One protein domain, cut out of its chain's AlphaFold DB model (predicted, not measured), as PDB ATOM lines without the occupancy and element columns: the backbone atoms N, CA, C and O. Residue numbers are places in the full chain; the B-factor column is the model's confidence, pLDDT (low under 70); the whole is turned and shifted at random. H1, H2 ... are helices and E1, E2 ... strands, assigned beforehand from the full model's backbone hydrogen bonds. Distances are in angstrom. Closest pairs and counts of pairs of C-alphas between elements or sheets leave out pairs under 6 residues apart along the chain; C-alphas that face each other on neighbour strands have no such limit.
ATOM      1  N   VAL A  20     -19.082  52.906  40.614       97.00
ATOM      2  CA  VAL A  20     -20.202  51.971  40.447       97.00
ATOM      3  C   VAL A  20     -20.151  51.320  39.077       97.00
ATOM      4  O   VAL A  20     -19.668  51.915  38.115       97.00
ATOM      5  N   LEU A  21     -20.687  50.109  38.991       96.81
ATOM      6  CA  LEU A  21     -20.948  49.439  37.727       96.81
ATOM      7  C   LEU A  21     -22.244  49.967  37.117       96.81
ATOM      8  O   LEU A  21     -23.271  49.969  37.796       96.81
ATOM      9  N   LEU A  22     -22.217  50.366  35.846       96.06
ATOM     10  CA  LEU A  22     -23.417  50.698  35.074       96.06
ATOM     11  C   LEU A  22     -23.578  49.726  33.904       96.06
ATOM     12  O   LEU A  22     -22.719  49.629  33.029       96.06
ATOM     13  N   HIS A  23     -24.696  49.004  33.887       92.94
ATOM     14  CA  HIS A  23     -25.052  48.112  32.787       92.94
ATOM     15  C   HIS A  23     -25.764  48.892  31.680       92.94
ATOM     16  O   HIS A  23     -26.655  49.697  31.945       92.94
ATOM     17  N   SER A  24     -25.418  48.610  30.426       86.81
ATOM     18  CA  SER A  24     -25.963  49.294  29.248       86.81
ATOM     19  C   SER A  24     -27.418  48.916  28.914       86.81
ATOM     20  O   SER A  24     -28.073  49.644  28.170       86.81
ATOM     21  N   ALA A  25     -27.960  47.826  29.476       81.19
ATOM     22  CA  ALA A  25     -29.363  47.437  29.310       81.19
ATOM     23  C   ALA A  25     -29.966  46.833  30.602       81.19
ATOM     24  O   ALA A  25     -29.448  45.820  31.079       81.19
ATOM     25  N   PRO A  26     -31.087  47.380  31.128       76.00
ATOM     26  CA  PRO A  26     -31.690  48.668  30.756       76.00
ATOM     27  C   PRO A  26     -30.712  49.843  30.959       76.00
ATOM     28  O   PRO A  26     -29.795  49.722  31.765       76.00
ATOM     29  N   GLU A  27     -30.884  50.940  30.211       80.94
ATOM     30  CA  GLU A  27     -29.958  52.091  30.167       80.94
ATOM     31  C   GLU A  27     -29.472  52.522  31.559       80.94
ATOM     32  O   GLU A  27     -30.279  52.913  32.410       80.94
ATOM     33  N   ASP A  28     -28.152  52.455  31.756       84.56
ATOM     34  CA  ASP A  28     -27.445  52.843  32.980       84.56
ATOM     35  C   ASP A  28     -28.069  52.239  34.252       84.56
ATOM     36  O   ASP A  28     -28.239  52.902  35.280       84.56
ATOM     37  N   THR A  29     -28.412  50.948  34.185       90.56
ATOM     38  CA  THR A  29     -28.868  50.199  35.360       90.56
ATOM     39  C   THR A  29     -27.726  50.063  36.353       90.56
ATOM     40  O   THR A  29     -26.658  49.538  36.024       90.56
ATOM     41  N   LEU A  30     -27.977  50.527  37.577       93.06
ATOM     42  CA  LEU A  30     -27.022  50.479  38.675       93.06
ATOM     43  C   LEU A  30     -26.707  49.026  39.062       93.06
ATOM     44  O   LEU A  30     -27.603  48.263  39.420       93.06
ATOM     45  N   GLY A  31     -25.425  48.675  39.003       93.50
ATOM     46  CA  GLY A  31     -24.862  47.437  39.528       93.50
ATOM     47  C   GLY A  31     -24.159  47.649  40.872       93.50
ATOM     48  O   GLY A  31     -24.550  48.488  41.683       93.50
ATOM     49  N   SER A  32     -23.103  46.873  41.113       94.56
ATOM     50  CA  SER A  32     -22.323  46.935  42.353       94.56
ATOM     51  C   SER A  32     -21.505  48.221  42.474       94.56
ATOM     52  O   SER A  32     -20.996  48.746  41.485       94.56
ATOM     53  N   ALA A  33     -21.315  48.687  43.707       95.94
ATOM     54  CA  ALA A  33     -20.336  49.718  44.025       95.94
ATOM     55  C   ALA A  33     -18.966  49.085  44.330       95.94
ATOM     56  O   ALA A  33     -18.893  47.987  44.886       95.94
ATOM     57  N   LEU A  34     -17.887  49.771  43.954       97.00
ATOM     58  CA  LEU A  34     -16.510  49.278  44.010       97.00
ATOM     59  C   LEU A  34     -15.623  50.255  44.784       97.00
ATOM     60  O   LEU A  34     -15.676  51.465  44.547       97.00
ATOM     61  N   CYS A  35     -14.785  49.739  45.685       97.50
ATOM     62  CA  CYS A  35     -13.680  50.500  46.268       97.50
ATOM     63  C   CYS A  35     -12.577  50.737  45.236       97.50
ATOM     64  O   CYS A  35     -12.591  50.161  44.149       97.50
ATOM     65  N   GLU A  36     -11.598  51.569  45.594       96.62
ATOM     66  CA  GLU A  36     -10.455  51.877  44.731       96.62
ATOM     67  C   GLU A  36      -9.733  50.605  44.279       96.62
ATOM     68  O   GLU A  36      -9.570  50.394  43.085       96.62
ATOM     69  N   ALA A  37      -9.420  49.686  45.198       96.00
ATOM     70  CA  ALA A  37      -8.732  48.440  44.857       96.00
ATOM     71  C   ALA A  37      -9.523  47.548  43.880       96.00
ATOM     72  O   ALA A  37      -8.928  46.946  42.994       96.00
ATOM     73  N   CYS A  38     -10.852  47.476  44.018       96.56
ATOM     74  CA  CYS A  38     -11.707  46.691  43.121       96.56
ATOM     75  C   CYS A  38     -11.981  47.381  41.778       96.56
ATOM     76  O   CYS A  38     -12.424  46.724  40.840       96.56
ATOM     77  N   ALA A  39     -11.774  48.696  41.693       97.06
ATOM     78  CA  ALA A  39     -11.978  49.467  40.476       97.06
ATOM     79  C   ALA A  39     -10.675  49.709  39.700       97.06
ATOM     80  O   ALA A  39     -10.749  50.021  38.519       97.06
ATOM     81  N   THR A  40      -9.499  49.581  40.319       97.44
ATOM     82  CA  THR A  40      -8.191  49.792  39.676       97.44
ATOM     83  C   THR A  40      -7.897  48.743  38.616       97.44
ATOM     84  O   THR A  40      -8.063  47.558  38.860       97.44
ATOM     85  N   CYS A  41      -7.407  49.187  37.458       96.44
ATOM     86  CA  CYS A  41      -6.999  48.364  36.326       96.44
ATOM     87  C   CYS A  41      -6.123  47.175  36.750       96.44
ATOM     88  O   CYS A  41      -5.163  47.329  37.503       96.44
ATOM     89  N   THR A  42      -6.429  46.004  36.195       94.31
ATOM     90  CA  THR A  42      -5.765  44.732  36.517       94.31
ATOM     91  C   THR A  42      -4.296  44.707  36.100       94.31
ATOM     92  O   THR A  42      -3.485  44.024  36.731       94.31
ATOM     93  N   ASP A  43      -3.911  45.493  35.088       92.75
ATOM     94  CA  ASP A  43      -2.494  45.754  34.833       92.75
ATOM     95  C   ASP A  43      -1.861  46.448  36.052       92.75
ATOM     96  O   ASP A  43      -2.009  47.652  36.278       92.75
ATOM     97  N   THR A  44      -1.125  45.653  36.833       86.12
ATOM     98  CA  THR A  44      -0.521  46.060  38.108       86.12
ATOM     99  C   THR A  44       0.457  47.235  38.000       86.12
ATOM    100  O   THR A  44       0.741  47.869  39.016       86.12
ATOM    101  N   ALA A  45       0.974  47.547  36.806       91.50
ATOM    102  CA  ALA A  45       1.858  48.690  36.589       91.50
ATOM    103  C   ALA A  45       1.096  49.989  36.269       91.50
ATOM    104  O   ALA A  45       1.685  51.068  36.334       91.50
ATOM    105  N   CYS A  46      -0.194  49.901  35.926       92.38
ATOM    106  CA  CYS A  46      -1.010  51.027  35.486       92.38
ATOM    107  C   CYS A  46      -1.464  51.919  36.646       92.38
ATOM    108  O   CYS A  46      -1.289  53.134  36.600       92.38
ATOM    109  N   GLY A  47      -2.067  51.319  37.679       92.25
ATOM    110  CA  GLY A  47      -2.634  52.039  38.826       92.25
ATOM    111  C   GLY A  47      -3.820  52.963  38.507       92.25
ATOM    112  O   GLY A  47      -4.352  53.590  39.419       92.25
ATOM    113  N   GLU A  48      -4.248  53.069  37.246       96.19
ATOM    114  CA  GLU A  48      -5.427  53.845  36.856       96.19
ATOM    115  C   GLU A  48      -6.719  53.120  37.238       96.19
ATOM    116  O   GLU A  48      -6.773  51.890  37.266       96.19
ATOM    117  N   LEU A  49      -7.796  53.878  37.448       96.12
ATOM    118  CA  LEU A  49      -9.133  53.300  37.539       96.12
ATOM    119  C   LEU A  49      -9.530  52.650  36.207       96.12
ATOM    120  O   LEU A  49      -9.313  53.194  35.121       96.12
ATOM    121  N   GLY A  50     -10.146  51.481  36.310       96.50
ATOM    122  CA  GLY A  50     -10.805  50.804  35.213       96.50
ATOM    123  C   GLY A  50     -11.965  51.629  34.665       96.50
ATOM    124  O   GLY A  50     -12.589  52.418  35.371       96.50
ATOM    125  N   THR A  51     -12.254  51.431  33.385       96.19
ATOM    126  CA  THR A  51     -13.403  52.024  32.690       96.19
ATOM    127  C   THR A  51     -14.452  50.982  32.332       96.19
ATOM    128  O   THR A  51     -15.601  51.332  32.092       96.19
ATOM    129  N   ILE A  52     -14.070  49.707  32.309       95.38
ATOM    130  CA  ILE A  52     -14.945  48.573  32.029       95.38
ATOM    131  C   ILE A  52     -14.560  47.409  32.938       95.38
ATOM    132  O   ILE A  52     -13.374  47.195  33.206       95.38
ATOM    133  N   LEU A  53     -15.555  46.678  33.432       95.31
ATOM    134  CA  LEU A  53     -15.339  45.411  34.121       95.31
ATOM    135  C   LEU A  53     -15.498  44.282  33.105       95.31
ATOM    136  O   LEU A  53     -16.600  44.077  32.604       95.31
ATOM    137  N   ASP A  54     -14.431  43.537  32.825       92.88
ATOM    138  CA  ASP A  54     -14.522  42.300  32.050       92.88
ATOM    139  C   ASP A  54     -15.396  41.300  32.815       92.88
ATOM    140  O   ASP A  54     -15.034  40.847  33.899       92.88
ATOM    141  N   VAL A  55     -16.559  40.942  32.269       87.00
ATOM    142  CA  VAL A  55     -17.479  40.009  32.942       87.00
ATOM    143  C   VAL A  55     -17.016  38.555  32.906       87.00
ATOM    144  O   VAL A  55     -17.456  37.767  33.743       87.00
ATOM    145  N   ALA A  56     -16.170  38.174  31.947       87.56
ATOM    146  CA  ALA A  56     -15.654  36.813  31.840       87.56
ATOM    147  C   ALA A  56     -14.559  36.553  32.877       87.56
ATOM    148  O   ALA A  56     -14.497  35.454  33.432       87.56
ATOM    149  N   LEU A  57     -13.726  37.559  33.152       88.00
ATOM    150  CA  LEU A  57     -12.617  37.460  34.106       88.00
ATOM    151  C   LEU A  57     -12.922  38.096  35.469       88.00
ATOM    152  O   LEU A  57     -12.233  37.801  36.440       88.00
ATOM    153  N   LEU A  58     -13.985  38.901  35.561       91.25
ATOM    154  CA  LEU A  58     -14.303  39.750  36.716       91.25
ATOM    155  C   LEU A  58     -13.166  40.727  37.044       91.25
ATOM    156  O   LEU A  58     -12.879  41.001  38.208       91.25
ATOM    157  N   GLU A  59     -12.539  41.263  35.998       93.12
ATOM    158  CA  GLU A  59     -11.336  42.085  36.083       93.12
ATOM    159  C   GLU A  59     -11.593  43.502  35.547       93.12
ATOM    160  O   GLU A  59     -12.119  43.663  34.442       93.12
ATOM    161  N   PRO A  60     -11.257  44.560  36.304       95.50
ATOM    162  CA  PRO A  60     -11.335  45.933  35.818       95.50
ATOM    163  C   PRO A  60     -10.208  46.232  34.822       95.50
ATOM    164  O   PRO A  60      -9.045  45.889  35.048       95.50
ATOM    165  N   TRP A  61     -10.530  46.959  33.754       95.12
ATOM    166  CA  TRP A  61      -9.561  47.395  32.748       95.12
ATOM    167  C   TRP A  61      -9.731  48.874  32.426       95.12
ATOM    168  O   TRP A  61     -10.845  49.337  32.168       95.12
ATOM    169  N   CYS A  62      -8.636  49.639  32.444       95.06
ATOM    170  CA  CYS A  62      -8.668  51.034  32.002       95.06
ATOM    171  C   CYS A  62      -8.790  51.115  30.475       95.06
ATOM    172  O   CYS A  62      -8.465  50.171  29.752       95.06
ATOM    173  N   ALA A  63      -9.203  52.276  29.964       91.19
ATOM    174  CA  ALA A  63      -9.423  52.469  28.532       91.19
ATOM    175  C   ALA A  63      -8.167  52.219  27.674       91.19
ATOM    176  O   ALA A  63      -8.295  51.898  26.492       91.19
ATOM    177  N   HIS A  64      -6.966  52.382  28.239       92.19
ATOM    178  CA  HIS A  64      -5.713  52.087  27.545       92.19
ATOM    179  C   HIS A  64      -5.510  50.577  27.375       92.19
ATOM    180  O   HIS A  64      -5.453  50.097  26.242       92.19
ATOM    181  N   HIS A  65      -5.466  49.834  28.484       92.00
ATOM    182  CA  HIS A  65      -5.196  48.395  28.466       92.00
ATOM    183  C   HIS A  65      -6.350  47.589  27.865       92.00
ATOM    184  O   HIS A  65      -6.102  46.617  27.157       92.00
ATOM    185  N   ALA A  66      -7.596  48.048  28.012       89.38
ATOM    186  CA  ALA A  66      -8.744  47.403  27.377       89.38
ATOM    187  C   ALA A  66      -8.649  47.365  25.841       89.38
ATOM    188  O   ALA A  66      -9.141  46.432  25.217       89.38
ATOM    189  N   ARG A  67      -7.995  48.356  25.221       86.19
ATOM    190  CA  ARG A  67      -7.777  48.394  23.762       86.19
ATOM    191  C   ARG A  67      -6.603  47.535  23.304       86.19
ATOM    192  O   ARG A  67      -6.538  47.203  22.128       86.19
ATOM    193  N   GLN A  68      -5.659  47.252  24.198       84.88
ATOM    194  CA  GLN A  68      -4.453  46.469  23.912       84.88
ATOM    195  C   GLN A  68      -4.638  44.979  24.181       84.88
ATOM    196  O   GLN A  68      -3.806  44.179  23.757       84.88
ATOM    197  N   TYR A  69      -5.696  44.607  24.899       74.00
ATOM    198  CA  TYR A  69      -6.047  43.223  25.171       74.00
ATOM    199  C   TYR A  69      -6.571  42.558  23.882       74.00
ATOM    200  O   TYR A  69      -7.766  42.384  23.676       74.00
ATOM    201  N   GLU A  70      -5.657  42.261  22.956       58.16
ATOM    202  CA  GLU A  70      -5.954  41.717  21.624       58.16
ATOM    203  C   GLU A  70      -6.119  40.180  21.624       58.16
ATOM    204  O   GLU A  70      -6.651  39.619  20.669       58.16
ATOM    205  N   ASP A  71      -5.727  39.488  22.701       58.88
ATOM    206  CA  ASP A  71      -5.534  38.023  22.710       58.88
ATOM    207  C   ASP A  71      -6.780  37.176  23.063       58.88
ATOM    208  O   ASP A  71      -6.677  35.955  23.206       58.88
ATOM    209  N   GLY A  72      -7.979  37.764  23.180       56.31
ATOM    210  CA  GLY A  72      -9.160  36.998  23.623       56.31
ATOM    211  C   GLY A  72     -10.552  37.527  23.274       56.31
ATOM    212  O   GLY A  72     -11.534  36.843  23.563       56.31
ATOM    213  N   GLY A  73     -10.660  38.689  22.630       63.28
ATOM    214  CA  GLY A  73     -11.934  39.347  22.324       63.28
ATOM    215  C   GLY A  73     -11.988  40.767  22.881       63.28
ATOM    216  O   GLY A  73     -11.182  41.143  23.724       63.28
ATOM    217  N   GLU A  74     -12.923  41.573  22.379       72.25
ATOM    218  CA  GLU A  74     -13.172  42.914  22.915       72.25
ATOM    219  C   GLU A  74     -13.569  42.778  24.392       72.25
ATOM    220  O   GLU A  74     -14.446  41.972  24.703       72.25
ATOM    221  N   ILE A  75     -12.934  43.519  25.305       82.06
ATOM    222  CA  ILE A  75     -13.360  43.527  26.710       82.06
ATOM    223  C   ILE A  75     -14.798  44.043  26.753       82.06
ATOM    224  O   ILE A  75     -15.083  45.137  26.267       82.06
ATOM    225  N   GLN A  76     -15.707  43.235  27.295       86.12
ATOM    226  CA  GLN A  76     -17.132  43.540  27.380       86.12
ATOM    227  C   GLN A  76     -17.593  43.486  28.831       86.12
ATOM    228  O   GLN A  76     -17.170  42.625  29.604       86.12
ATOM    229  N   GLY A  77     -18.543  44.351  29.171       91.44
ATOM    230  CA  GLY A  77     -19.169  44.356  30.480       91.44
ATOM    231  C   GLY A  77     -19.740  45.711  30.869       91.44
ATOM    232  O   GLY A  77     -19.867  46.588  30.013       91.44
ATOM    233  N   PRO A  78     -20.147  45.871  32.139       95.44
ATOM    234  CA  PRO A  78     -20.611  47.151  32.637       95.44
ATOM    235  C   PRO A  78     -19.474  48.173  32.676       95.44
ATOM    236  O   PRO A  78     -18.316  47.839  32.955       95.44
ATOM    237  N   ASP A  79     -19.839  49.432  32.460       96.81
ATOM    238  CA  ASP A  79     -18.929  50.552  32.653       96.81
ATOM    239  C   ASP A  79     -18.579  50.658  34.139       96.81
ATOM    240  O   ASP A  79     -19.459  50.576  35.000       96.81
ATOM    241  N   ILE A  80     -17.310  50.913  34.440       97.38
ATOM    242  CA  ILE A  80     -16.876  51.347  35.766       97.38
ATOM    243  C   ILE A  80     -16.919  52.875  35.761       97.38
ATOM    244  O   ILE A  80     -16.141  53.528  35.066       97.38
ATOM    245  N   VAL A  81     -17.855  53.450  36.515       97.31
ATOM    246  CA  VAL A  81     -18.115  54.893  36.515       97.31
ATOM    247  C   VAL A  81     -17.819  55.486  37.895       97.31
ATOM    248  O   VAL A  81     -18.462  55.088  38.869       97.31
ATOM    249  N   PRO A  82     -16.886  56.451  38.009       96.81
ATOM    250  CA  PRO A  82     -16.593  57.138  39.266       96.81
ATOM    251  C   PRO A  82     -17.823  57.805  39.897       96.81
ATOM    252  O   PRO A  82     -18.680  58.342  39.195       96.81
ATOM    253  N   LEU A  83     -17.903  57.813  41.231       95.38
ATOM    254  CA  LEU A  83     -19.045  58.373  41.974       95.38
ATOM    255  C   LEU A  83     -19.224  59.889  41.804       95.38
ATOM    256  O   LEU A  83     -20.318  60.417  42.024       95.38
ATOM    257  N   ASP A  84     -18.166  60.608  41.438       93.50
ATOM    258  CA  ASP A  84     -18.223  62.041  41.158       93.50
ATOM    259  C   ASP A  84     -18.757  62.361  39.752       93.50
ATOM    260  O   ASP A  84     -19.094  63.517  39.484       93.50
ATOM    261  N   HIS A  85     -18.921  61.350  38.894       95.38
ATOM    262  CA  HIS A  85     -19.471  61.484  37.553       95.38
ATOM    263  C   HIS A  85     -21.006  61.577  37.570       95.38
ATOM    264  O   HIS A  85     -21.695  60.829  38.270       95.38
ATOM    265  N   ASP A  86     -21.579  62.446  36.733       94.81
ATOM    266  CA  ASP A  86     -23.029  62.694  36.724       94.81
ATOM    267  C   ASP A  86     -23.857  61.447  36.363       94.81
ATOM    268  O   ASP A  86     -24.930  61.247  36.932       94.81
ATOM    269  N   ARG A  87     -23.338  60.562  35.495       94.12
ATOM    270  CA  ARG A  87     -23.965  59.249  35.209       94.12
ATOM    271  C   ARG A  87     -24.134  58.402  36.474       94.12
ATOM    272  O   ARG A  87     -25.221  57.881  36.711       94.12
ATOM    273  N   ALA A  88     -23.099  58.311  37.314       93.06
ATOM    274  CA  ALA A  88     -23.177  57.560  38.565       93.06
ATOM    275  C   ALA A  88     -24.196  58.189  39.523       93.06
ATOM    276  O   ALA A  88     -25.048  57.485  40.063       93.06
ATOM    277  N   ARG A  89     -24.170  59.519  39.685       92.25
ATOM    278  CA  ARG A  89     -25.129  60.247  40.538       92.25
ATOM    279  C   ARG A  89     -26.573  60.011  40.110       92.25
ATOM    280  O   ARG A  89     -27.439  59.771  40.947       92.25
ATOM    281  N   TRP A  90     -26.829  60.068  38.808       91.06
ATOM    282  CA  TRP A  90     -28.157  59.849  38.257       91.06
ATOM    283  C   TRP A  90     -28.634  58.406  38.446       91.06
ATOM    284  O   TRP A  90     -29.765  58.193  38.880       91.06
ATOM    285  N   ALA A  91     -27.773  57.418  38.187       90.75
ATOM    286  CA  ALA A  91     -28.094  56.007  38.393       90.75
ATOM    287  C   ALA A  91     -28.369  55.693  39.874       90.75
ATOM    288  O   ALA A  91     -29.338  55.003  40.195       90.75
ATOM    289  N   LEU A  92     -27.576  56.262  40.786       89.88
ATOM    290  CA  LEU A  92     -27.771  56.137  42.233       89.88
ATOM    291  C   LEU A  92     -29.095  56.755  42.697       89.88
ATOM    292  O   LEU A  92     -29.811  56.135  43.479       89.88
ATOM    293  N   ALA A  93     -29.461  57.931  42.180       88.75
ATOM    294  CA  ALA A  93     -30.740  58.565  42.497       88.75
ATOM    295  C   ALA A  93     -31.945  57.737  42.012       88.75
ATOM    296  O   ALA A  93     -32.975  57.690  42.684       88.75
ATOM    297  N   LYS A  94     -31.817  57.056  40.865       83.81
ATOM    298  CA  LYS A  94     -32.842  56.141  40.340       83.81
ATOM    299  C   LYS A  94     -32.955  54.843  41.132       83.81
ATOM    300  O   LYS A  94     -34.063  54.410  41.428       83.81
TER     301      LYS A  94
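AT A GLANCE: This is residues 20 to 94 of the 98 residues of an uncharacterized protein of Amycolatopsis vastitatis (UniProt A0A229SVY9). The domain is an elongated body in two parts: a small three-stranded antiparallel sheet, E2 E1 E5, with H3 across one face toward one end, and the short hairpin E3 and E4 with H2 and the loop of residues 40 to 51 toward the other. The two parts meet in the middle, where E3 comes near E5, and H1 only grazes the larger sheet. The printed part has 75 residues with three named helices and five named strands, in the order E1 E2 H1 E3 E4 H2 E5 H3, and its class is mixed, helices and strands. It is compact, with a radius of gyration of the C-alphas of 12.1 A, and spans 37 by 23 by 16 A.

HOW THE PARTS SIT: In the larger sheet, E1, residues 20 to 23, is the inner strand, and E2, residues 29 to 34, and E5, residues 79 to 82, are the edge strands. E1 and E2 form a hairpin, antiparallel at 150 degrees, with N 31 and O 21 within hydrogen-bond range at 2.8 A. E1 and E5 are antiparallel at 148 degrees, with N 22 and O 79 at 2.9 A. H3, residues 86 to 94, is on this sheet at a height of 8.6 A and runs across the strands, at 75 degrees to E1 on the local plane. It is only just over E2 and E1, with 3 of its 9 C-alphas falling on each; its closest C-alphas to E2 are those of Ala 91 and Leu 30, 5.6 A apart. The hairpin of E3, residues 52 to 54, and E4, residues 59 to 61, is antiparallel at 143 degrees, with N 54 and O 59 at 2.8 A. The closest C-alphas of E3 and E5 are those of Ile 52 and Asp 79, 4.5 A apart. H1, residues 36 to 39, only grazes the larger sheet; its closest C-alphas to E4 are those of Ala 39 and Pro 60, 5.9 A apart. H2, residues 63 to 68, is not on that sheet and is apart from H1 and H3. Every O i to N i+4 pair is within hydrogen-bond range in H3; H2 has 0 of 2, with 2 of 3 O i to N i+3 pairs within range, and H1 is too short for an O i to N i+4 pair.

IN THESE COORDINATES: E1 begins at C-alpha 20, (-20.202, 51.971, 40.447), and measures 9.9 A from first to last C-alpha. E2 measures 15.1 A, E5 9.6 A, H2 9.1 A, E4 6.5 A, E3 6.3 A and H1 5.1 A. H3 measures 12.3 A and ends at C-alpha 94, (-32.842, 56.141, 40.340).

THE WHOLE: The two C-alphas farthest apart are those of Asp 71 and Ala 93, at 38.1 A. The printed part has no cut, and the link from H1 to E3, 12 residues, is long. The mean pLDDT of the printed part is 90.0, and residues 70 to 73 are under 70.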